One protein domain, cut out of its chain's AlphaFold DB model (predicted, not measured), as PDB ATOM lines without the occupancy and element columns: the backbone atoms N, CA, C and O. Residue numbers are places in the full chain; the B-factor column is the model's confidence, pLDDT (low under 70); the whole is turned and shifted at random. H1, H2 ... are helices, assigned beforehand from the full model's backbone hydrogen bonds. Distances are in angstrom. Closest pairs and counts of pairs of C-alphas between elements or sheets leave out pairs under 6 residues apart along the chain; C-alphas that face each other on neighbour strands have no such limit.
ATOM      1  N   ALA A  91      32.176 -17.470   5.993       94.44
ATOM      2  CA  ALA A  91      32.815 -18.767   6.179       94.44
ATOM      3  C   ALA A  91      31.774 -19.811   6.617       94.44
ATOM      4  O   ALA A  91      31.676 -20.890   6.026       94.44
ATOM      5  N   TRP A  92      30.913 -19.443   7.569       95.69
ATOM      6  CA  TRP A  92      29.823 -20.281   8.054       95.69
ATOM      7  C   TRP A  92      28.803 -20.644   6.957       95.69
ATOM      8  O   TRP A  92      28.546 -21.831   6.740       95.69
ATOM      9  N   ILE A  93      28.250 -19.677   6.207       94.69
ATOM     10  CA  ILE A  93      27.256 -19.994   5.162       94.69
ATOM     11  C   ILE A  93      27.877 -20.786   4.004       94.69
ATOM     12  O   ILE A  93      27.225 -21.667   3.438       94.69
ATOM     13  N   MET A  94      29.153 -20.541   3.688       94.94
ATOM     14  CA  MET A  94      29.920 -21.363   2.754       94.94
ATOM     15  C   MET A  94      29.940 -22.821   3.235       94.94
ATOM     16  O   MET A  94      29.520 -23.701   2.480       94.94
ATOM     17  N   GLY A  95      30.239 -23.062   4.512       95.38
ATOM     18  CA  GLY A  95      30.078 -24.359   5.178       95.38
ATOM     19  C   GLY A  95      28.691 -24.996   5.018       95.38
ATOM     20  O   GLY A  95      28.573 -26.148   4.591       95.38
ATOM     21  N   VAL A  96      27.615 -24.243   5.271       94.69
ATOM     22  CA  VAL A  96      26.234 -24.735   5.082       94.69
ATOM     23  C   VAL A  96      25.995 -25.164   3.622       94.69
ATOM     24  O   VAL A  96      25.396 -26.215   3.376       94.69
ATOM     25  N   THR A  97      26.512 -24.419   2.631       92.94
ATOM     26  CA  THR A  97      26.418 -24.827   1.211       92.94
ATOM     27  C   THR A  97      27.233 -26.074   0.881       92.94
ATOM     28  O   THR A  97      26.783 -26.882   0.059       92.94
ATOM     29  N   MET A  98      28.386 -26.280   1.531       94.12
ATOM     30  CA  MET A  98      29.184 -27.500   1.367       94.12
ATOM     31  C   MET A  98      28.376 -28.738   1.742       94.12
ATOM     32  O   MET A  98      28.485 -29.757   1.063       94.12
ATOM     33  N   ASN A  99      27.512 -28.648   2.758       93.50
ATOM     34  CA  ASN A  99      26.677 -29.771   3.174       93.50
ATOM     35  C   ASN A  99      25.689 -30.198   2.072       93.50
ATOM     36  O   ASN A  99      25.625 -31.373   1.710       93.50
ATOM     37  N   ILE A 100      25.002 -29.230   1.453       90.75
ATOM     38  CA  ILE A 100      24.087 -29.471   0.322       90.75
ATOM     39  C   ILE A 100      24.843 -30.079  -0.872       90.75
ATOM     40  O   ILE A 100      24.348 -31.011  -1.518       90.75
ATOM     41  N   GLY A 101      26.048 -29.570  -1.158       90.12
ATOM     42  CA  GLY A 101      26.935 -30.092  -2.199       90.12
ATOM     43  C   GLY A 101      27.351 -31.540  -1.939       90.12
ATOM     44  O   GLY A 101      27.154 -32.400  -2.798       90.12
ATOM     45  N   MET A 102      27.833 -31.836  -0.731       91.00
ATOM     46  CA  MET A 102      28.242 -33.176  -0.303       91.00
ATOM     47  C   MET A 102      27.078 -34.173  -0.381       91.00
ATOM     48  O   MET A 102      27.212 -35.234  -0.989       91.00
ATOM     49  N   ALA A 103      25.892 -33.802   0.112       88.25
ATOM     50  CA  ALA A 103      24.687 -34.623  -0.014       88.25
ATOM     51  C   ALA A 103      24.311 -34.900  -1.487       88.25
ATOM     52  O   ALA A 103      23.786 -35.965  -1.812       88.25
ATOM     53  N   SER A 104      24.607 -33.970  -2.403       88.56
ATOM     54  CA  SER A 104      24.442 -34.168  -3.849       88.56
ATOM     55  C   SER A 104      25.437 -35.182  -4.421       88.56
ATOM     56  O   SER A 104      25.041 -36.034  -5.214       88.56
ATOM     57  N   HIS A 105      26.704 -35.144  -3.995       89.88
ATOM     58  CA  HIS A 105      27.708 -36.136  -4.394       89.88
ATOM     59  C   HIS A 105      27.383 -37.541  -3.875       89.88
ATOM     60  O   HIS A 105      27.490 -38.498  -4.646       89.88
ATOM     61  N   VAL A 106      26.915 -37.653  -2.624       87.56
ATOM     62  CA  VAL A 106      26.472 -38.918  -2.011       87.56
ATOM     63  C   VAL A 106      25.279 -39.509  -2.768       87.56
ATOM     64  O   VAL A 106      25.347 -40.661  -3.182       87.56
ATOM     65  N   ARG A 107      24.228 -38.720  -3.055       87.12
ATOM     66  CA  ARG A 107      23.073 -39.186  -3.857       87.12
ATOM     67  C   ARG A 107      23.446 -39.648  -5.271       87.12
ATOM     68  O   ARG A 107      22.732 -40.459  -5.846       87.12
ATOM     69  N   LYS A 108      24.536 -39.123  -5.838       89.88
ATOM     70  CA  LYS A 108      25.062 -39.509  -7.158       89.88
ATOM     71  C   LYS A 108      26.040 -40.692  -7.114       89.88
ATOM     72  O   LYS A 108      26.528 -41.080  -8.169       89.88
ATOM     73  N   GLY A 109      26.385 -41.214  -5.933       89.69
ATOM     74  CA  GLY A 109      27.419 -42.245  -5.790       89.69
ATOM     75  C   GLY A 109      28.811 -41.782  -6.244       89.69
ATOM     76  O   GLY A 109      29.576 -42.573  -6.790       89.69
ATOM     77  N   THR A 110      29.140 -40.493  -6.082       92.00
ATOM     78  CA  THR A 110      30.436 -39.959  -6.544       92.00
ATOM     79  C   THR A 110      31.576 -40.559  -5.707       92.00
ATOM     80  O   THR A 110      31.522 -40.443  -4.483       92.00
ATOM     81  N   PRO A 111      32.628 -41.148  -6.309       93.06
ATOM     82  CA  PRO A 111      33.749 -41.690  -5.544       93.06
ATOM     83  C   PRO A 111      34.552 -40.563  -4.865       93.06
ATOM     84  O   PRO A 111      34.681 -39.477  -5.441       93.06
ATOM     85  N   PRO A 112      35.146 -40.803  -3.680       91.62
ATOM     86  CA  PRO A 112      35.748 -39.750  -2.854       91.62
ATOM     87  C   PRO A 112      36.875 -38.988  -3.561       91.62
ATOM     88  O   PRO A 112      36.967 -37.771  -3.423       91.62
ATOM     89  N   TRP A 113      37.678 -39.663  -4.392       92.94
ATOM     90  CA  TRP A 113      38.753 -39.015  -5.153       92.94
ATOM     91  C   TRP A 113      38.233 -37.940  -6.125       92.94
ATOM     92  O   TRP A 113      38.881 -36.912  -6.301       92.94
ATOM     93  N   ARG A 114      37.044 -38.136  -6.722       94.31
ATOM     94  CA  ARG A 114      36.409 -37.131  -7.591       94.31
ATOM     95  C   ARG A 114      35.911 -35.937  -6.794       94.31
ATOM     96  O   ARG A 114      36.079 -34.818  -7.250       94.31
ATOM     97  N   ILE A 115      35.357 -36.166  -5.602       94.25
ATOM     98  CA  ILE A 115      34.931 -35.082  -4.705       94.25
ATOM     99  C   ILE A 115      36.146 -34.232  -4.303       94.25
ATOM    100  O   ILE A 115      36.073 -33.005  -4.325       94.25
ATOM    101  N   LEU A 116      37.284 -34.872  -4.005       94.81
ATOM    102  CA  LEU A 116      38.537 -34.177  -3.716       94.81
ATOM    103  C   LEU A 116      39.069 -33.407  -4.937       94.81
ATOM    104  O   LEU A 116      39.479 -32.260  -4.785       94.81
ATOM    105  N   LEU A 117      39.016 -33.984  -6.144       95.81
ATOM    106  CA  LEU A 117      39.430 -33.295  -7.373       95.81
ATOM    107  C   LEU A 117      38.527 -32.093  -7.695       95.81
ATOM    108  O   LEU A 117      39.038 -31.013  -7.978       95.81
ATOM    109  N   ASP A 118      37.204 -32.249  -7.621       93.75
ATOM    110  CA  ASP A 118      36.237 -31.164  -7.841       93.75
ATOM    111  C   ASP A 118      36.459 -30.024  -6.826       93.75
ATOM    112  O   ASP A 118      36.418 -28.840  -7.180       93.75
ATOM    113  N   SER A 119      36.763 -30.382  -5.574       94.62
ATOM    114  CA  SER A 119      37.122 -29.459  -4.492       94.62
ATOM    115  C   SER A 119      38.448 -28.737  -4.753       94.62
ATOM    116  O   SER A 119      38.507 -27.510  -4.666       94.62
ATOM    117  N   PHE A 120      39.488 -29.455  -5.185       96.12
ATOM    118  CA  PHE A 120      40.782 -28.883  -5.563       96.12
ATOM    119  C   PHE A 120      40.664 -27.931  -6.762       96.12
ATOM    120  O   PHE A 120      41.136 -26.800  -6.707       96.12
ATOM    121  N   VAL A 121      39.949 -28.326  -7.821       96.19
ATOM    122  CA  VAL A 121      39.695 -27.470  -8.993       96.19
ATOM    123  C   VAL A 121      38.903 -26.216  -8.605       96.19
ATOM    124  O   VAL A 121      39.154 -25.140  -9.147       96.19
ATOM    125  N   ARG A 122      37.957 -26.316  -7.661       94.62
ATOM    126  CA  ARG A 122      37.251 -25.151  -7.107       94.62
ATOM    127  C   ARG A 122      38.190 -24.250  -6.300       94.62
ATOM    128  O   ARG A 122      38.119 -23.035  -6.466       94.62
ATOM    129  N   SER A 123      39.061 -24.834  -5.480       94.69
ATOM    130  CA  SER A 123      40.073 -24.131  -4.687       94.69
ATOM    131  C   SER A 123      41.021 -23.327  -5.583       94.69
ATOM    132  O   SER A 123      41.103 -22.109  -5.446       94.69
ATOM    133  N   VAL A 124      41.611 -23.966  -6.601       95.00
ATOM    134  CA  VAL A 124      42.496 -23.318  -7.586       95.00
ATOM    135  C   VAL A 124      41.775 -22.205  -8.353       95.00
ATOM    136  O   VAL A 124      42.338 -21.131  -8.535       95.00
ATOM    137  N   LYS A 125      40.514 -22.403  -8.762       94.50
ATOM    138  CA  LYS A 125      39.725 -21.348  -9.429       94.50
ATOM    139  C   LYS A 125      39.500 -20.128  -8.538       94.50
ATOM    140  O   LYS A 125      39.594 -19.010  -9.034       94.50
ATOM    141  N   LEU A 126      39.205 -20.326  -7.251       92.88
ATOM    142  CA  LEU A 126      39.062 -19.227  -6.291       92.88
ATOM    143  C   LEU A 126      40.401 -18.533  -6.030       92.88
ATOM    144  O   LEU A 126      40.441 -17.310  -6.011       92.88
ATOM    145  N   PHE A 127      41.488 -19.297  -5.911       90.94
ATOM    146  CA  PHE A 127      42.833 -18.764  -5.711       90.94
ATOM    147  C   PHE A 127      43.289 -17.894  -6.892       90.94
ATOM    148  O   PHE A 127      43.686 -16.750  -6.699       90.94
ATOM    149  N   LEU A 128      43.147 -18.390  -8.127       90.88
ATOM    150  CA  LEU A 128      43.464 -17.631  -9.343       90.88
ATOM    151  C   LEU A 128      42.563 -16.401  -9.512       90.88
ATOM    152  O   LEU A 128      43.049 -15.347  -9.907       90.88
ATOM    153  N   LEU A 129      41.267 -16.507  -9.196       90.62
ATOM    154  CA  LEU A 129      40.359 -15.358  -9.224       90.62
ATOM    155  C   LEU A 129      40.756 -14.301  -8.182       90.62
ATOM    156  O   LEU A 129      40.736 -13.117  -8.496       90.62
ATOM    157  N   GLY A 130      41.153 -14.727  -6.980       87.25
ATOM    158  CA  GLY A 130      41.679 -13.859  -5.927       87.25
ATOM    159  C   GLY A 130      42.950 -13.131  -6.355       87.25
ATOM    160  O   GLY A 130      42.992 -11.909  -6.283       87.25
ATOM    161  N   LEU A 131      43.932 -13.852  -6.909       85.44
ATOM    162  CA  LEU A 131      45.144 -13.249  -7.472       85.44
ATOM    163  C   LEU A 131      44.833 -12.242  -8.582       85.44
ATOM    164  O   LEU A 131      45.404 -11.156  -8.590       85.44
ATOM    165  N   VAL A 132      43.918 -12.562  -9.506       86.75
ATOM    166  CA  VAL A 132      43.515 -11.614 -10.553       86.75
ATOM    167  C   VAL A 132      42.899 -10.366  -9.925       86.75
ATOM    168  O   VAL A 132      43.362  -9.277 -10.236       86.75
ATOM    169  N   VAL A 133      41.913 -10.504  -9.031       83.50
ATOM    170  CA  VAL A 133      41.210  -9.373  -8.389       83.50
ATOM    171  C   VAL A 133      42.156  -8.493  -7.568       83.50
ATOM    172  O   VAL A 133      42.079  -7.268  -7.670       83.50
ATOM    173  N   ASN A 134      43.072  -9.095  -6.811       80.06
ATOM    174  CA  ASN A 134      44.084  -8.381  -6.037       80.06
ATOM    175  C   ASN A 134      45.064  -7.615  -6.945       80.06
ATOM    176  O   ASN A 134      45.422  -6.474  -6.653       80.06
ATOM    177  N   ASN A 135      45.466  -8.220  -8.069       77.81
ATOM    178  CA  ASN A 135      46.623  -7.775  -8.850       77.81
ATOM    179  C   ASN A 135      46.252  -7.072 -10.168       77.81
ATOM    180  O   ASN A 135      47.146  -6.730 -10.941       77.81
ATOM    181  N   VAL A 136      44.961  -6.780 -10.417       67.69
ATOM    182  CA  VAL A 136      44.487  -6.035 -11.613       67.69
ATOM    183  C   VAL A 136      45.268  -4.732 -11.828       67.69
ATOM    184  O   VAL A 136      45.457  -4.307 -12.965       67.69
ATOM    185  N   ARG A 137      45.690  -4.073 -10.739       59.00
ATOM    186  CA  ARG A 137      46.332  -2.751 -10.785       59.00
ATOM    187  C   ARG A 137      47.856  -2.792 -10.912       59.00
ATOM    188  O   ARG A 137      48.398  -1.879 -11.517       59.00
ATOM    189  N   ASN A 138      48.528  -3.808 -10.365       63.28
ATOM    190  CA  ASN A 138      49.982  -3.989 -10.435       63.28
ATOM    191  C   ASN A 138      50.327  -5.481 -10.312       63.28
ATOM    192  O   ASN A 138      49.969  -6.117  -9.324       63.28
ATOM    193  N   LEU A 139      51.062  -6.024 -11.287       60.69
ATOM    194  CA  LEU A 139      51.482  -7.434 -11.289       60.69
ATOM    195  C   LEU A 139      52.810  -7.686 -10.552       60.69
ATOM    196  O   LEU A 139      53.074  -8.821 -10.176       60.69
ATOM    197  N   ASN A 140      53.626  -6.647 -10.343       60.59
ATOM    198  CA  ASN A 140      54.967  -6.768  -9.750       60.59
ATOM    199  C   ASN A 140      54.981  -6.653  -8.212       60.59
ATOM    200  O   ASN A 140      55.963  -7.035  -7.598       60.59
ATOM    201  N   THR A 141      53.917  -6.123  -7.605       64.00
ATOM    202  CA  THR A 141      53.738  -5.949  -6.147       64.00
ATOM    203  C   THR A 141      52.380  -6.518  -5.724       64.00
ATOM    204  O   THR A 141      51.554  -5.871  -5.080       64.00
ATOM    205  N   GLY A 142      52.077  -7.710  -6.242       64.44
ATOM    206  CA  GLY A 142      50.732  -8.270  -6.245       64.44
ATOM    207  C   GLY A 142      50.376  -9.029  -4.966       64.44
ATOM    208  O   GLY A 142      50.877 -10.129  -4.748       64.44
ATOM    209  N   ARG A 143      49.447  -8.498  -4.165       77.06
ATOM    210  CA  ARG A 143      48.934  -9.120  -2.932       77.06
ATOM    211  C   ARG A 143      48.509 -10.588  -3.139       77.06
ATOM    212  O   ARG A 143      47.525 -10.872  -3.828       77.06
ATOM    213  N   ILE A 144      49.209 -11.526  -2.494       77.88
ATOM    214  CA  ILE A 144      48.947 -12.977  -2.621       77.88
ATOM    215  C   ILE A 144      47.834 -13.440  -1.669       77.88
ATOM    216  O   ILE A 144      47.011 -14.278  -2.043       77.88
ATOM    217  N   THR A 145      47.789 -12.889  -0.458       80.19
ATOM    218  CA  THR A 145      46.755 -13.114   0.567       80.19
ATOM    219  C   THR A 145      45.403 -12.536   0.138       80.19
ATOM    220  O   THR A 145      45.328 -11.567  -0.614       80.19
ATOM    221  N   GLY A 146      44.293 -13.149   0.548       84.69
ATOM    222  CA  GLY A 146      42.983 -12.733   0.043       84.69
ATOM    223  C   GLY A 146      41.817 -13.551   0.578       84.69
ATOM    224  O   GLY A 146      41.921 -14.772   0.691       84.69
ATOM    225  N   VAL A 147      40.666 -12.910   0.810       89.06
ATOM    226  CA  VAL A 147      39.394 -13.578   1.176       89.06
ATOM    227  C   VAL A 147      39.090 -14.808   0.302       89.06
ATOM    228  O   VAL A 147      38.674 -15.856   0.804       89.06
ATOM    229  N   LEU A 148      39.294 -14.701  -1.017       91.12
ATOM    230  CA  LEU A 148      38.997 -15.778  -1.970       91.12
ATOM    231  C   LEU A 148      39.954 -16.967  -1.806       91.12
ATOM    232  O   LEU A 148      39.520 -18.117  -1.895       91.12
ATOM    233  N   GLN A 149      41.227 -16.692  -1.532       92.31
ATOM    234  CA  GLN A 149      42.276 -17.661  -1.245       92.31
ATOM    235  C   GLN A 149      41.946 -18.408   0.057       92.31
ATOM    236  O   GLN A 149      41.899 -19.640   0.053       92.31
ATOM    237  N   SER A 150      41.574 -17.681   1.118       93.25
ATOM    238  CA  SER A 150      41.111 -18.236   2.399       93.25
ATOM    239  C   SER A 150      39.913 -19.175   2.228       93.25
ATOM    240  O   SER A 150      39.903 -20.284   2.769       93.25
ATOM    241  N   PHE A 151      38.905 -18.787   1.436       93.56
ATOM    242  CA  PHE A 151      37.756 -19.654   1.143       93.56
ATOM    243  C   PHE A 151      38.120 -20.851   0.259       93.56
ATOM    244  O   PHE A 151      37.574 -21.937   0.459       93.56
ATOM    245  N   GLY A 152      39.035 -20.684  -0.698       94.31
ATOM    246  CA  GLY A 152      39.550 -21.775  -1.523       94.31
ATOM    247  C   GLY A 152      40.275 -22.830  -0.687       94.31
ATOM    248  O   GLY A 152      39.999 -24.025  -0.836       94.31
ATOM    249  N   PHE A 153      41.156 -22.404   0.218       95.50
ATOM    250  CA  PHE A 153      41.858 -23.284   1.152       95.50
ATOM    251  C   PHE A 153      40.888 -23.947   2.135       95.50
ATOM    252  O   PHE A 153      40.866 -25.173   2.244       95.50
ATOM    253  N   GLY A 154      40.029 -23.160   2.792       95.69
ATOM    254  CA  GLY A 154      39.079 -23.667   3.782       95.69
ATOM    255  C   GLY A 154      38.122 -24.712   3.209       95.69
ATOM    256  O   GLY A 154      37.920 -25.760   3.818       95.69
ATOM    257  N   TYR A 155      37.611 -24.495   1.991       95.44
ATOM    258  CA  TYR A 155      36.773 -25.473   1.289       95.44
ATOM    259  C   TYR A 155      37.517 -26.799   1.044       95.44
ATOM    260  O   TYR A 155      36.954 -27.877   1.257       95.44
ATOM    261  N   LEU A 156      38.787 -26.742   0.625       96.50
ATOM    262  CA  LEU A 156      39.608 -27.929   0.363       96.50
ATOM    263  C   LEU A 156      39.951 -28.687   1.655       96.50
ATOM    264  O   LEU A 156      39.788 -29.910   1.707       96.50
ATOM    265  N   LEU A 157      40.364 -27.972   2.705       96.56
ATOM    266  CA  LEU A 157      40.708 -28.555   4.003       96.56
ATOM    267  C   LEU A 157      39.493 -29.250   4.634       96.56
ATOM    268  O   LEU A 157      39.559 -30.434   4.959       96.56
ATOM    269  N   VAL A 158      38.349 -28.559   4.701       96.56
ATOM    270  CA  VAL A 158      37.090 -29.123   5.214       96.56
ATOM    271  C   VAL A 158      36.650 -30.336   4.389       96.56
ATOM    272  O   VAL A 158      36.287 -31.360   4.965       96.56
ATOM    273  N   THR A 159      36.740 -30.283   3.052       95.75
ATOM    274  CA  THR A 159      36.432 -31.448   2.195       95.75
ATOM    275  C   THR A 159      37.332 -32.643   2.522       95.75
ATOM    276  O   THR A 159      36.847 -33.773   2.597       95.75
ATOM    277  N   THR A 160      38.623 -32.403   2.748       94.94
ATOM    278  CA  THR A 160      39.603 -33.449   3.073       94.94
ATOM    279  C   THR A 160      39.288 -34.102   4.421       94.94
ATOM    280  O   THR A 160      39.221 -35.329   4.497       94.94
ATOM    281  N   CYS A 161      38.981 -33.307   5.454       94.06
ATOM    282  CA  CYS A 161      38.525 -33.798   6.760       94.06
ATOM    283  C   CYS A 161      37.242 -34.646   6.661       94.06
ATOM    284  O   CYS A 161      37.155 -35.703   7.285       94.06
ATOM    285  N   ILE A 162      36.267 -34.229   5.841       93.00
ATOM    286  CA  ILE A 162      35.019 -34.979   5.608       93.00
ATOM    287  C   ILE A 162      35.292 -36.323   4.926       93.00
ATOM    288  O   ILE A 162      34.760 -37.350   5.346       93.00
ATOM    289  N   ILE A 163      36.129 -36.341   3.884       92.31
ATOM    290  CA  ILE A 163      36.496 -37.582   3.189       92.31
ATOM    291  C   ILE A 163      37.242 -38.524   4.142       92.31
ATOM    292  O   ILE A 163      36.938 -39.715   4.172       92.31
ATOM    293  N   PHE A 164      38.153 -37.998   4.964       90.38
ATOM    294  CA  PHE A 164      38.885 -38.779   5.960       90.38
ATOM    295  C   PHE A 164      37.955 -39.395   7.020       90.38
ATOM    296  O   PHE A 164      38.014 -40.599   7.263       90.38
ATOM    297  N   GLY A 165      37.017 -38.619   7.574       86.88
ATOM    298  CA  GLY A 165      35.975 -39.150   8.463       86.88
ATOM    299  C   GLY A 165      35.067 -40.183   7.787       86.88
ATOM    300  O   GLY A 165      34.647 -41.149   8.424       86.88
ATOM    301  N   GLY A 166      34.816 -40.028   6.484       85.31
ATOM    302  CA  GLY A 166      34.071 -40.979   5.658       85.31
ATOM    303  C   GLY A 166      34.758 -42.337   5.464       85.31
ATOM    304  O   GLY A 166      34.059 -43.331   5.278       85.31
ATOM    305  N   ILE A 167      36.091 -42.417   5.561       84.88
ATOM    306  CA  ILE A 167      36.833 -43.695   5.529       84.88
ATOM    307  C   ILE A 167      36.553 -44.517   6.798       84.88
ATOM    308  O   ILE A 167      36.448 -45.738   6.736       84.88
ATOM    309  N   VAL A 168      36.362 -43.851   7.942       82.44
ATOM    310  CA  VAL A 168      36.065 -44.477   9.248       82.44
ATOM    311  C   VAL A 168      34.547 -44.631   9.471       82.44
ATOM    312  O   VAL A 168      34.068 -44.778  10.599       82.44
ATOM    313  N   LYS A 169      33.740 -44.583   8.401       79.19
ATOM    314  CA  LYS A 169      32.280 -44.694   8.490       79.19
ATOM    315  C   LYS A 169      31.858 -46.108   8.906       79.19
ATOM    316  O   LYS A 169      31.910 -47.042   8.114       79.19
ATOM    317  N   SER A 170      31.338 -46.228  10.126       78.81
ATOM    318  CA  SER A 170      30.627 -47.413  10.614       78.81
ATOM    319  C   SER A 170      29.122 -47.153  10.647       78.81
ATOM    320  O   SER A 170      28.669 -46.206  11.296       78.81
ATOM    321  N   ASP A 171      28.329 -48.005   9.991       74.25
ATOM    322  CA  ASP A 171      26.865 -47.863   9.959       74.25
ATOM    323  C   ASP A 171      26.216 -48.052  11.345       74.25
ATOM    324  O   ASP A 171      25.168 -47.465  11.622       74.25
ATOM    325  N   VAL A 172      26.879 -48.787  12.250       73.31
ATOM    326  CA  VAL A 172      26.439 -48.991  13.641       73.31
ATOM    327  C   VAL A 172      26.665 -47.743  14.501       73.31
ATOM    328  O   VAL A 172      25.881 -47.460  15.405       73.31
ATOM    329  N   ARG A 173      27.730 -46.969  14.245       78.00
ATOM    330  CA  ARG A 173      28.129 -45.837  15.098       78.00
ATOM    331  C   ARG A 173      28.372 -44.573  14.276       78.00
ATOM    332  O   ARG A 173      29.491 -44.082  14.173       78.00
ATOM    333  N   LYS A 174      27.278 -43.982  13.785       77.25
ATOM    334  CA  LYS A 174      27.249 -42.719  13.011       77.25
ATOM    335  C   LYS A 174      28.030 -41.556  13.653       77.25
ATOM    336  O   LYS A 174      28.521 -40.683  12.944       77.25
ATOM    337  N   TRP A 175      28.188 -41.553  14.981       82.12
ATOM    338  CA  TRP A 175      28.996 -40.555  15.696       82.12
ATOM    339  C   TRP A 175      30.513 -40.694  15.462       82.12
ATOM    340  O   TRP A 175      31.209 -39.692  15.559       82.12
ATOM    341  N   GLN A 176      31.041 -41.869  15.083       85.00
ATOM    342  CA  GLN A 176      32.478 -42.044  14.792       85.00
ATOM    343  C   GLN A 176      32.950 -41.158  13.644       85.00
ATOM    344  O   GLN A 176      33.964 -40.484  13.790       85.00
ATOM    345  N   GLN A 177      32.190 -41.093  12.546       86.75
ATOM    346  CA  GLN A 177      32.501 -40.193  11.435       86.75
ATOM    347  C   GLN A 177      32.614 -38.741  11.931       86.75
ATOM    348  O   GLN A 177      33.601 -38.069  11.652       86.75
ATOM    349  N   ARG A 178      31.635 -38.270  12.718       88.31
ATOM    350  CA  ARG A 178      31.616 -36.895  13.245       88.31
ATOM    351  C   ARG A 178      32.714 -36.630  14.271       88.31
ATOM    352  O   ARG A 178      33.261 -35.534  14.278       88.31
ATOM    353  N   ALA A 179      33.068 -37.620  15.084       89.69
ATOM    354  CA  ALA A 179      34.195 -37.537  16.001       89.69
ATOM    355  C   ALA A 179      35.529 -37.438  15.243       89.69
ATOM    356  O   ALA A 179      36.346 -36.596  15.587       89.69
ATOM    357  N   VAL A 180      35.743 -38.227  14.182       90.62
ATOM    358  CA  VAL A 180      36.965 -38.148  13.357       90.62
ATOM    359  C   VAL A 180      37.042 -36.823  12.593       90.62
ATOM    360  O   VAL A 180      38.086 -36.173  12.618       90.62
ATOM    361  N   GLU A 181      35.941 -36.378  11.975       92.00
ATOM    362  CA  GLU A 181      35.851 -35.057  11.335       92.00
ATOM    363  C   GLU A 181      36.207 -33.940  12.337       92.00
ATOM    364  O   GLU A 181      37.118 -33.149  12.080       92.00
ATOM    365  N   ALA A 182      35.569 -33.928  13.515       92.31
ATOM    366  CA  ALA A 182      35.790 -32.915  14.546       92.31
ATOM    367  C   ALA A 182      37.207 -32.959  15.132       92.31
ATOM    368  O   ALA A 182      37.831 -31.911  15.249       92.31
ATOM    369  N   SER A 183      37.743 -34.143  15.444       93.38
ATOM    370  CA  SER A 183      39.112 -34.304  15.949       93.38
ATOM    371  C   SER A 183      40.159 -33.880  14.922       93.38
ATOM    372  O   SER A 183      41.157 -33.274  15.296       93.38
ATOM    373  N   SER A 184      39.936 -34.145  13.628       93.75
ATOM    374  CA  SER A 184      40.853 -33.691  12.574       93.75
ATOM    375  C   SER A 184      40.876 -32.164  12.459       93.75
ATOM    376  O   SER A 184      41.952 -31.574  12.423       93.75
ATOM    377  N   MET A 185      39.711 -31.505  12.499       94.19
ATOM    378  CA  MET A 185      39.641 -30.042  12.479       94.19
ATOM    379  C   MET A 185      40.186 -29.426  13.778       94.19
ATOM    380  O   MET A 185      40.932 -28.452  13.726       94.19
ATOM    381  N   LEU A 186      39.892 -30.026  14.936       94.19
ATOM    382  CA  LEU A 186      40.443 -29.610  16.226       94.19
ATOM    383  C   LEU A 186      41.971 -29.729  16.254       94.19
ATOM    384  O   LEU A 186      42.619 -28.861  16.821       94.19
ATOM    385  N   ALA A 187      42.558 -30.744  15.611       94.81
ATOM    386  CA  ALA A 187      44.009 -30.863  15.486       94.81
ATOM    387  C   ALA A 187      44.616 -29.719  14.651       94.81
ATOM    388  O   ALA A 187      45.646 -29.178  15.041       94.81
ATOM    389  N   PHE A 188      43.968 -29.298  13.556       94.38
ATOM    390  CA  PHE A 188      44.407 -28.129  12.781       94.38
ATOM    391  C   PHE A 188      44.259 -26.813  13.557       94.38
ATOM    392  O   PHE A 188      45.173 -25.995  13.535       94.38
ATOM    393  N   VAL A 189      43.149 -26.619  14.278       94.06
ATOM    394  CA  VAL A 189      42.938 -25.437  15.136       94.06
ATOM    395  C   VAL A 189      43.939 -25.411  16.291       94.06
ATOM    396  O   VAL A 189      44.545 -24.377  16.549       94.06
ATOM    397  N   LEU A 190      44.178 -26.547  16.950       93.75
ATOM    398  CA  LEU A 190      45.166 -26.659  18.021       93.75
ATOM    399  C   LEU A 190      46.584 -26.415  17.497       93.75
ATOM    400  O   LEU A 190      47.335 -25.692  18.137       93.75
ATOM    401  N   ALA A 191      46.947 -26.953  16.330       92.38
ATOM    402  CA  ALA A 191      48.232 -26.663  15.698       92.38
ATOM    403  C   ALA A 191      48.378 -25.167  15.373       92.38
ATOM    404  O   ALA A 191      49.425 -24.593  15.648       92.38
ATOM    405  N   ASN A 192      47.327 -24.524  14.856       91.62
ATOM    406  CA  ASN A 192      47.305 -23.086  14.590       91.62
ATOM    407  C   ASN A 192      47.520 -22.266  15.874       91.62
ATOM    408  O   ASN A 192      48.441 -21.461  15.922       91.62
ATOM    409  N   VAL A 193      46.766 -22.553  16.941       89.88
ATOM    410  CA  VAL A 193      46.924 -21.908  18.258       89.88
ATOM    411  C   VAL A 193      48.323 -22.155  18.836       89.88
ATOM    412  O   VAL A 193      48.977 -21.216  19.281       89.88
ATOM    413  N   LEU A 194      48.833 -23.389  18.795       90.00
ATOM    414  CA  LEU A 194      50.182 -23.697  19.282       90.00
ATOM    415  C   LEU A 194      51.251 -22.922  18.502       90.00
ATOM    416  O   LEU A 194      52.180 -22.400  19.107       90.00
ATOM    417  N   ILE A 195      51.106 -22.786  17.182       88.06
ATOM    418  CA  ILE A 195      51.998 -21.962  16.362       88.06
ATOM    419  C   ILE A 195      51.877 -20.480  16.754       88.06
ATOM    420  O   ILE A 195      52.896 -19.848  17.013       88.06
ATOM    421  N   THR A 196      50.665 -19.931  16.876       85.25
ATOM    422  CA  THR A 196      50.454 -18.519  17.240       85.25
ATOM    423  C   THR A 196      51.073 -18.155  18.595       85.25
ATOM    424  O   THR A 196      51.666 -17.086  18.716       85.25
ATOM    425  N   PHE A 197      50.985 -19.033  19.603       84.06
ATOM    426  CA  PHE A 197      51.474 -18.738  20.959       84.06
ATOM    427  C   PHE A 197      52.924 -19.179  21.239       84.06
ATOM    428  O   PHE A 197      53.606 -18.514  22.020       84.06
ATOM    429  N   TYR A 198      53.415 -20.269  20.631       84.38
ATOM    430  CA  TYR A 198      54.721 -20.870  20.968       84.38
ATOM    431  C   TYR A 198      55.814 -20.700  19.899       84.38
ATOM    432  O   TYR A 198      56.953 -21.097  20.150       84.38
ATOM    433  N   LEU A 199      55.526 -20.127  18.724       81.94
ATOM    434  CA  LEU A 199      56.560 -19.851  17.720       81.94
ATOM    435  C   LEU A 199      57.524 -18.754  18.228       81.94
ATOM    436  O   LEU A 199      57.083 -17.632  18.482       81.94
ATOM    437  N   PRO A 200      58.837 -19.027  18.370       77.62
ATOM    438  CA  PRO A 200      59.781 -18.042  18.886       77.62
ATOM    439  C   PRO A 200      60.118 -16.995  17.815       77.62
ATOM    440  O   PRO A 200      60.926 -17.237  16.916       77.62
ATOM    441  N   VAL A 201      59.521 -15.809  17.928       76.12
ATOM    442  CA  VAL A 201      59.847 -14.650  17.083       76.12
ATOM    443  C   VAL A 201      61.091 -13.948  17.639       76.12
ATOM    444  O   VAL A 201      61.206 -13.704  18.840       76.12
ATOM    445  N   LYS A 202      62.055 -13.619  16.770       73.06
ATOM    446  CA  LYS A 202      63.312 -12.967  17.176       73.06
ATOM    447  C   LYS A 202      63.032 -11.598  17.804       73.06
ATOM    448  O   LYS A 202      62.509 -10.722  17.130       73.06
ATOM    449  N   GLY A 203      63.443 -11.415  19.059       70.75
ATOM    450  CA  GLY A 203      63.308 -10.147  19.790       70.75
ATOM    451  C   GLY A 203      62.015  -9.990  20.596       70.75
ATOM    452  O   GLY A 203      61.909  -9.025  21.341       70.75
ATOM    453  N   CYS A 204      61.079 -10.941  20.516       76.38
ATOM    454  CA  CYS A 204      59.773 -10.852  21.172       76.38
ATOM    455  C   CYS A 204      59.572 -11.977  22.203       76.38
ATOM    456  O   CYS A 204      60.083 -13.084  22.003       76.38
ATOM    457  N   PRO A 205      58.813 -11.746  23.292       77.44
ATOM    458  CA  PRO A 205      58.387 -12.826  24.176       77.44
ATOM    459  C   PRO A 205      57.435 -13.786  23.445       77.44
ATOM    460  O   PRO A 205      56.819 -13.433  22.442       77.44
ATOM    461  N   THR A 206      57.277 -15.010  23.946       77.75
ATOM    462  CA  THR A 206      56.256 -15.950  23.448       77.75
ATOM    463  C   THR A 206      54.905 -15.676  24.102       77.75
ATOM    464  O   THR A 206      54.845 -15.473  25.314       77.75
ATOM    465  N   GLY A 207      53.821 -15.744  23.327       71.50
ATOM    466  CA  GLY A 207      52.451 -15.721  23.845       71.50
ATOM    467  C   GLY A 207      51.924 -14.364  24.326       71.50
ATOM    468  O   GLY A 207      51.018 -14.338  25.157       71.50
ATOM    469  N   TYR A 208      52.459 -13.249  23.818       72.81
ATOM    470  CA  TYR A 208      51.811 -11.943  23.971       72.81
ATOM    471  C   TYR A 208      50.553 -11.858  23.099       72.81
ATOM    472  O   TYR A 208      50.453 -12.503  22.056       72.81
ATOM    473  N   ILE A 209      49.587 -11.072  23.568       67.56
ATOM    474  CA  ILE A 209      48.239 -10.967  22.990       67.56
ATOM    475  C   ILE A 209      47.983  -9.545  22.457       67.56
ATOM    476  O   ILE A 209      47.031  -9.331  21.723       67.56
ATOM    477  N   GLU A 210      48.835  -8.570  22.779       61.59
ATOM    478  CA  GLU A 210      48.591  -7.150  22.516       61.59
ATOM    479  C   GLU A 210      49.784  -6.498  21.802       61.59
ATOM    480  O   GLU A 210      50.935  -6.872  22.028       61.59
ATOM    481  N   ASN A 211      49.511  -5.509  20.943       60.38
ATOM    482  CA  ASN A 211      50.520  -4.806  20.134       60.38
ATOM    483  C   ASN A 211      51.353  -3.773  20.931       60.38
ATOM    484  O   ASN A 211      52.049  -2.962  20.328       60.38
ATOM    485  N   ASP A 212      51.293  -3.798  22.264       59.53
ATOM    486  CA  ASP A 212      51.925  -2.815  23.165       59.53
ATOM    487  C   ASP A 212      53.449  -3.029  23.337       59.53
ATOM    488  O   ASP A 212      54.127  -2.305  24.062       59.53
ATOM    489  N   ILE A 213      54.012  -4.038  22.661       67.88
ATOM    490  CA  ILE A 213      55.452  -4.313  22.629       67.88
ATOM    491  C   ILE A 213      56.051  -3.697  21.359       67.88
ATOM    492  O   ILE A 213      55.892  -4.219  20.251       67.88
ATOM    493  N   GLU A 214      56.775  -2.592  21.535       65.56
ATOM    494  CA  GLU A 214      57.453  -1.865  20.460       65.56
ATOM    495  C   GLU A 214      58.390  -2.792  19.655       65.56
ATOM    496  O   GLU A 214      59.230  -3.499  20.210       65.56
ATOM    497  N   GLY A 215      58.216  -2.822  18.329       67.94
ATOM    498  CA  GLY A 215      58.969  -3.702  17.422       67.94
ATOM    499  C   GLY A 215      58.442  -5.141  17.282       67.94
ATOM    500  O   GLY A 215      58.969  -5.884  16.458       67.94
ATOM    501  N   CYS A 216      57.391  -5.530  18.012       72.88
ATOM    502  CA  CYS A 216      56.809  -6.883  17.992       72.88
ATOM    503  C   CYS A 216      55.402  -6.954  17.371       72.88
ATOM    504  O   CYS A 216      54.628  -7.868  17.642       72.88
ATOM    505  N   VAL A 217      55.046  -5.995  16.518       74.19
ATOM    506  CA  VAL A 217      53.715  -5.921  15.900       74.19
ATOM    507  C   VAL A 217      53.437  -7.158  15.032       74.19
ATOM    508  O   VAL A 217      54.279  -7.587  14.247       74.19
ATOM    509  N   GLY A 218      52.252  -7.760  15.175       71.94
ATOM    510  CA  GLY A 218      51.787  -8.869  14.331       71.94
ATOM    511  C   GLY A 218      52.398 -10.260  14.588       71.94
ATOM    512  O   GLY A 218      51.845 -11.260  14.120       71.94
ATOM    513  N   GLY A 219      53.497 -10.349  15.339       79.56
ATOM    514  CA  GLY A 219      54.054 -11.580  15.910       79.56
ATOM    515  C   GLY A 219      54.134 -12.804  14.996       79.56
ATOM    516  O   GLY A 219      54.670 -12.747  13.890       79.56
ATOM    517  N   ALA A 220      53.643 -13.949  15.484       81.31
ATOM    518  CA  ALA A 220      53.720 -15.226  14.771       81.31
ATOM    519  C   ALA A 220      52.958 -15.225  13.432       81.31
ATOM    520  O   ALA A 220      53.361 -15.933  12.509       81.31
ATOM    521  N   HIS A 221      51.901 -14.412  13.307       81.56
ATOM    522  CA  HIS A 221      51.161 -14.241  12.054       81.56
ATOM    523  C   HIS A 221      52.034 -13.530  11.019       81.56
ATOM    524  O   HIS A 221      52.332 -14.111   9.977       81.56
ATOM    525  N   LEU A 222      52.549 -12.342  11.363       81.19
ATOM    526  CA  LEU A 222      53.460 -11.592  10.497       81.19
ATOM    527  C   LEU A 222      54.695 -12.425  10.120       81.19
ATOM    528  O   LEU A 222      55.058 -12.486   8.951       81.19
ATOM    529  N   HIS A 223      55.317 -13.123  11.075       82.81
ATOM    530  CA  HIS A 223      56.505 -13.935  10.796       82.81
ATOM    531  C   HIS A 223      56.249 -15.057   9.773       82.81
ATOM    532  O   HIS A 223      57.102 -15.326   8.927       82.81
ATOM    533  N   ILE A 224      55.080 -15.705   9.831       84.25
ATOM    534  CA  ILE A 224      54.709 -16.778   8.900       84.25
ATOM    535  C   ILE A 224      54.301 -16.225   7.536       84.25
ATOM    536  O   ILE A 224      54.718 -16.777   6.519       84.25
ATOM    537  N   ASP A 225      53.548 -15.126   7.495       84.00
ATOM    538  CA  ASP A 225      53.153 -14.493   6.235       84.00
ATOM    539  C   ASP A 225      54.375 -13.937   5.483       84.00
ATOM    540  O   ASP A 225      54.498 -14.140   4.274       84.00
ATOM    541  N   LEU A 226      55.350 -13.360   6.195       82.88
ATOM    542  CA  LEU A 226      56.649 -12.963   5.637       82.88
ATOM    543  C   LEU A 226      57.441 -14.149   5.072       82.88
ATOM    544  O   LEU A 226      58.040 -14.030   4.005       82.88
ATOM    545  N   LEU A 227      57.446 -15.293   5.761       83.81
ATOM    546  CA  LEU A 227      58.169 -16.489   5.322       83.81
ATOM    547  C   LEU A 227      57.518 -17.164   4.101       83.81
ATOM    548  O   LEU A 227      58.225 -17.767   3.295       83.81
ATOM    549  N   LEU A 228      56.191 -17.080   3.967       82.50
ATOM    550  CA  LEU A 228      55.434 -17.720   2.884       82.50
ATOM    551  C   LEU A 228      55.236 -16.829   1.652       82.50
ATOM    552  O   LEU A 228      55.254 -17.341   0.532       82.50
ATOM    553  N   PHE A 229      55.020 -15.527   1.847       80.75
ATOM    554  CA  PHE A 229      54.646 -14.591   0.782       80.75
ATOM    555  C   PHE A 229      55.686 -13.486   0.549       80.75
ATOM    556  O   PHE A 229      55.787 -12.987  -0.570       80.75
ATOM    557  N   GLY A 230      56.490 -13.135   1.556       77.69
ATOM    558  CA  GLY A 230      57.451 -12.028   1.493       77.69
ATOM    559  C   GLY A 230      56.814 -10.643   1.670       77.69
ATOM    560  O   GLY A 230      55.602 -10.470   1.542       77.69
ATOM    561  N   GLU A 231      57.647  -9.639   1.961       71.44
ATOM    562  CA  GLU A 231      57.206  -8.274   2.308       71.44
ATOM    563  C   GLU A 231      56.395  -7.582   1.200       71.44
ATOM    564  O   GLU A 231      55.420  -6.890   1.492       71.44
ATOM    565  N   GLU A 232      56.752  -7.801  -0.069       69.25
ATOM    566  CA  GLU A 232      56.164  -7.110  -1.230       69.25
ATOM    567  C   GLU A 232      54.722  -7.542  -1.567       69.25
ATOM    568  O   GLU A 232      54.079  -6.929  -2.423       69.25
ATOM    569  N   HIS A 233      54.198  -8.582  -0.905       68.94
ATOM    570  CA  HIS A 233      52.905  -9.200  -1.222       68.94
ATOM    571  C   HIS A 233      51.869  -9.130  -0.080       68.94
ATOM    572  O   HIS A 233      50.813  -9.766  -0.177       68.94
ATOM    573  N   MET A 234      52.149  -8.373   0.989       72.19
ATOM    574  CA  MET A 234      51.268  -8.200   2.158       72.19
ATOM    575  C   MET A 234      50.320  -6.993   2.026       72.19
ATOM    576  O   MET A 234      50.473  -6.162   1.134       72.19
ATOM    577  N   TYR A 235      49.327  -6.878   2.922       68.62
ATOM    578  CA  TYR A 235      48.384  -5.741   2.933       68.62
ATOM    579  C   TYR A 235      49.063  -4.397   3.235       68.62
ATOM    580  O   TYR A 235      48.852  -3.406   2.537       68.62
ATOM    581  N   ILE A 236      49.863  -4.380   4.302       67.75
ATOM    582  CA  ILE A 236      50.595  -3.224   4.820       67.75
ATOM    583  C   ILE A 236      51.997  -3.741   5.176       67.75
ATOM    584  O   ILE A 236      52.101  -4.639   6.015       67.75
ATOM    585  N   PRO A 237      53.077  -3.226   4.561       63.97
ATOM    586  CA  PRO A 237      54.435  -3.630   4.908       63.97
ATOM    587  C   PRO A 237      54.720  -3.410   6.402       63.97
ATOM    588  O   PRO A 237      54.486  -2.322   6.927       63.97
ATOM    589  N   GLY A 238      55.214  -4.445   7.087       62.03
ATOM    590  CA  GLY A 238      55.538  -4.398   8.519       62.03
ATOM    591  C   GLY A 238      54.358  -4.545   9.494       62.03
ATOM    592  O   GLY A 238      54.573  -4.425  10.697       62.03
ATOM    593  N   PHE A 239      53.138  -4.824   9.020       68.31
ATOM    594  CA  PHE A 239      51.961  -5.088   9.864       68.31
ATOM    595  C   PHE A 239      51.348  -6.459   9.528       68.31
ATOM    596  O   PHE A 239      51.533  -6.958   8.418       68.31
ATOM    597  N   ASN A 240      50.624  -7.093  10.459       67.88
ATOM    598  CA  ASN A 240      50.012  -8.400  10.192       67.88
ATOM    599  C   ASN A 240      48.932  -8.322   9.106       67.88
ATOM    600  O   ASN A 240      48.121  -7.397   9.067       67.88
ATOM    601  N   ASP A 241      48.881  -9.347   8.258       74.56
ATOM    602  CA  ASP A 241      47.854  -9.452   7.235       74.56
ATOM    603  C   ASP A 241      46.557 -10.027   7.838       74.56
ATOM    604  O   ASP A 241      46.569 -11.158   8.340       74.56
ATOM    605  N   PRO A 242      45.413  -9.316   7.780       73.56
ATOM    606  CA  PRO A 242      44.145  -9.853   8.274       73.56
ATOM    607  C   PRO A 242      43.692 -11.102   7.497       73.56
ATOM    608  O   PRO A 242      42.878 -11.877   7.992       73.56
ATOM    609  N   GLU A 243      44.229 -11.347   6.299       81.12
ATOM    610  CA  GLU A 243      43.907 -12.495   5.442       81.12
ATOM    611  C   GLU A 243      45.122 -13.424   5.253       81.12
ATOM    612  O   GLU A 243      45.187 -14.185   4.282       81.12
ATOM    613  N   GLY A 244      46.070 -13.359   6.195       83.31
ATOM    614  CA  GLY A 244      47.265 -14.197   6.277       83.31
ATOM    615  C   GLY A 244      46.988 -15.695   6.409       83.31
ATOM    616  O   GLY A 244      45.881 -16.133   6.740       83.31
ATOM    617  N   PHE A 245      48.018 -16.509   6.180       87.00
ATOM    618  CA  PHE A 245      47.918 -17.967   6.077       87.00
ATOM    619  C   PHE A 245      47.353 -18.619   7.346       87.00
ATOM    620  O   PHE A 245      46.531 -19.535   7.267       87.00
ATOM    621  N   LEU A 246      47.724 -18.118   8.531       87.44
ATOM    622  CA  LEU A 246      47.174 -18.628   9.791       87.44
ATOM    623  C   LEU A 246      45.661 -18.366   9.928       87.44
ATOM    624  O   LEU A 246      44.969 -19.200  10.512       87.44
ATOM    625  N   ASN A 247      45.114 -17.291   9.346       90.12
ATOM    626  CA  ASN A 247      43.665 -17.051   9.353       90.12
ATOM    627  C   ASN A 247      42.910 -18.089   8.493       90.12
ATOM    628  O   ASN A 247      41.772 -18.449   8.793       90.12
ATOM    629  N   TRP A 248      43.538 -18.664   7.461       92.62
ATOM    630  CA  TRP A 248      42.868 -19.628   6.573       92.62
ATOM    631  C   TRP A 248      42.405 -20.894   7.319       92.62
ATOM    632  O   TRP A 248      41.385 -21.486   6.956       92.62
ATOM    633  N   PHE A 249      43.092 -21.281   8.400       93.56
ATOM    634  CA  PHE A 249      42.662 -22.369   9.288       93.56
ATOM    635  C   PHE A 249      41.426 -22.000  10.119       93.56
ATOM    636  O   PHE A 249      40.528 -22.827  10.277       93.56
ATOM    637  N   MET A 250      41.326 -20.756  10.596       93.50
ATOM    638  CA  MET A 250      40.153 -20.271  11.336       93.50
ATOM    639  C   MET A 250      38.931 -20.125  10.418       93.50
ATOM    640  O   MET A 250      37.821 -20.518  10.786       93.50
ATOM    641  N   VAL A 251      39.137 -19.698   9.168       95.12
ATOM    642  CA  VAL A 251      38.116 -19.740   8.105       95.12
ATOM    643  C   VAL A 251      37.645 -21.172   7.838       95.12
ATOM    644  O   VAL A 251      36.439 -21.414   7.734       95.12
ATOM    645  N   ALA A 252      38.566 -22.139   7.765       96.50
ATOM    646  CA  ALA A 252      38.227 -23.553   7.604       96.50
ATOM    647  C   ALA A 252      37.413 -24.095   8.792       96.50
ATOM    648  O   ALA A 252      36.436 -24.815   8.589       96.50
ATOM    649  N   PHE A 253      37.759 -23.707  10.022       96.19
ATOM    650  CA  PHE A 253      37.015 -24.080  11.225       96.19
ATOM    651  C   PHE A 253      35.590 -23.506  11.234       96.19
ATOM    652  O   PHE A 253      34.630 -24.253  11.441       96.19
ATOM    653  N   MET A 254      35.417 -22.222  10.910       96.69
ATOM    654  CA  MET A 254      34.088 -21.607  10.789       96.69
ATOM    655  C   MET A 254      33.241 -22.246   9.679       96.69
ATOM    656  O   MET A 254      32.046 -22.496   9.869       96.69
ATOM    657  N   ALA A 255      33.857 -22.599   8.547       96.88
ATOM    658  CA  ALA A 255      33.199 -23.367   7.492       96.88
ATOM    659  C   ALA A 255      32.842 -24.798   7.938       96.88
ATOM    660  O   ALA A 255      31.775 -25.304   7.586       96.88
ATOM    661  N   TYR A 256      33.663 -25.447   8.765       96.81
ATOM    662  CA  TYR A 256      33.331 -26.750   9.343       96.81
ATOM    663  C   TYR A 256      32.128 -26.676  10.296       96.81
ATOM    664  O   TYR A 256      31.213 -27.494  10.179       96.81
ATOM    665  N   ILE A 257      32.062 -25.661  11.169       96.69
ATOM    666  CA  ILE A 257      30.885 -25.412  12.021       96.69
ATOM    667  C   ILE A 257      29.631 -25.243  11.153       96.69
ATOM    668  O   ILE A 257      28.622 -25.911  11.389       96.69
ATOM    669  N   GLY A 258      29.702 -24.421  10.102       95.88
ATOM    670  CA  GLY A 258      28.606 -24.247   9.143       95.88
ATOM    671  C   GLY A 258      28.187 -25.548   8.453       95.88
ATOM    672  O   GLY A 258      26.995 -25.835   8.327       95.88
ATOM    673  N   TYR A 259      29.149 -26.386   8.063       95.69
ATOM    674  CA  TYR A 259      28.892 -27.693   7.458       95.69
ATOM    675  C   TYR A 259      28.177 -28.665   8.412       95.69
ATOM    676  O   TYR A 259      27.253 -29.367   7.983       95.69
ATOM    677  N   VAL A 260      28.560 -28.697   9.693       94.44
ATOM    678  CA  VAL A 260      27.919 -29.542  10.714       94.44
ATOM    679  C   VAL A 260      26.514 -29.030  11.043       94.44
ATOM    680  O   VAL A 260      25.555 -29.799  10.952       94.44
ATOM    681  N   VAL A 261      26.367 -27.736  11.350       94.31
ATOM    682  CA  VAL A 261      25.073 -27.116  11.697       94.31
ATOM    683  C   VAL A 261      24.084 -27.222  10.535       94.31
ATOM    684  O   VAL A 261      22.946 -27.651  10.733       94.31
ATOM    685  N   GLY A 262      24.526 -26.928   9.308       92.19
ATOM    686  CA  GLY A 262      23.726 -27.115   8.099       92.19
ATOM    687  C   GLY A 262      23.277 -28.566   7.918       92.19
ATOM    688  O   GLY A 262      22.114 -28.822   7.613       92.19
ATOM    689  N   GLY A 263      24.166 -29.528   8.180       90.56
ATOM    690  CA  GLY A 263      23.842 -30.954   8.136       90.56
ATOM    691  C   GLY A 263      22.764 -31.365   9.131       90.56
ATOM    692  O   GLY A 263      21.847 -32.099   8.760       90.56
ATOM    693  N   SER A 264      22.843 -30.896  10.376       88.94
ATOM    694  CA  SER A 264      21.819 -31.150  11.397       88.94
ATOM    695  C   SER A 264      20.476 -30.516  11.018       88.94
ATOM    696  O   SER A 264      19.441 -31.177  11.086       88.94
ATOM    697  N   PHE A 265      20.493 -29.273  10.526       89.94
ATOM    698  CA  PHE A 265      19.295 -28.560  10.076       89.94
ATOM    699  C   PHE A 265      18.588 -29.268   8.908       89.94
ATOM    700  O   PHE A 265      17.366 -29.449   8.932       89.94
ATOM    701  N   PHE A 266      19.333 -29.720   7.893       87.62
ATOM    702  CA  PHE A 266      18.733 -30.432   6.761       87.62
ATOM    703  C   PHE A 266      18.222 -31.828   7.135       87.62
ATOM    704  O   PHE A 266      17.154 -32.197   6.651       87.62
ATOM    705  N   GLN A 267      18.896 -32.553   8.036       85.94
ATOM    706  CA  GLN A 267      18.396 -33.830   8.567       85.94
ATOM    707  C   GLN A 267      17.087 -33.656   9.351       85.94
ATOM    708  O   GLN A 267      16.141 -34.407   9.123       85.94
TER     709      GLN A 267
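This is residues 91 to 267 of the 298 residues of the protein "DUF5009 domain-containing protein" of Aphanomyces astaci (UniProt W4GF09). Two long helices of 24 residues each, H2 and H4, lie on opposite sides of H3, and H6 crosses H3 to make the core, with H1 crossing H6 and the short H5 lying across one end of H4 and H6. Long loops gather at the end where H5 lies, and residues 170 to 175, of which 175 belongs to H4, stick out. The printed part has 177 residues with six named helices, H1 to H6 along the chain, and no named strand; the class is all helix. It is compact, with a radius of gyration of the C-alphas of 18.3 A, and spans 56 by 38 by 25 A.

H2, residues 112 to 135, is 34.3 A from first to last C-alpha, and H4, residues 175 to 198, is 32.8 A. H6, residues 245 to 267, is 33.6 A, ending with C-alpha 267 at (18.396, -33.830, 8.567). H3, residues 147 to 167, is 30.5 A. H1, residues 91 to 107, is 24.8 A, beginning with C-alpha 91 at (32.815, -18.767, 6.179). H5, residues 219 to 229, is 15.4 A.

H2 and H3 form a helical hairpin at a shallow tilt of 10 degrees, opposite ways; their closest C-alphas, of Ser 123 and Gly 152, are 4.0 A apart. H3 and H6 are the hubs, touching four helices each. Residues 150 to 158 of H3 touch H6 at a steep tilt of 56 degrees, closest at the C-alphas of Gly 154 and Ala 252, 3.9 A. H1 touches H6 at a steep tilt of 55 degrees, closest at the C-alphas of Gly 95 and Ala 255, 4.0 A. H3 and H4 form a helical hairpin at a steep tilt of 44 degrees, through residues 158 to 166 and 176 to 185, closest at the C-alphas of Gly 165 and Gln 177, 4.7 A. Residues 195 to 197 of H4 touch H5, about perpendicular at 79 degrees, closest at the C-alphas of Thr 196 and Ala 220, 5.3 A. H2 stays apart from H4, H5 and H6. Every O i to N i+4 pair is within hydrogen-bond range in H2, H3, H4 and H5; in H1 it is 12 of 13 and in H6 17 of 19.

The farthest C-alphas, of Val 172 and Glu 214, are 56.8 A apart. The printed part has no cut. The links H2 to H3, H4 to H5 and H5 to H6 are long, with 11, 20 and 15 residues. Mean pLDDT of the printed part is 85.1; residues 136 to 142, 209 to 215, 232 to 233 and 235 to 240 are under 70.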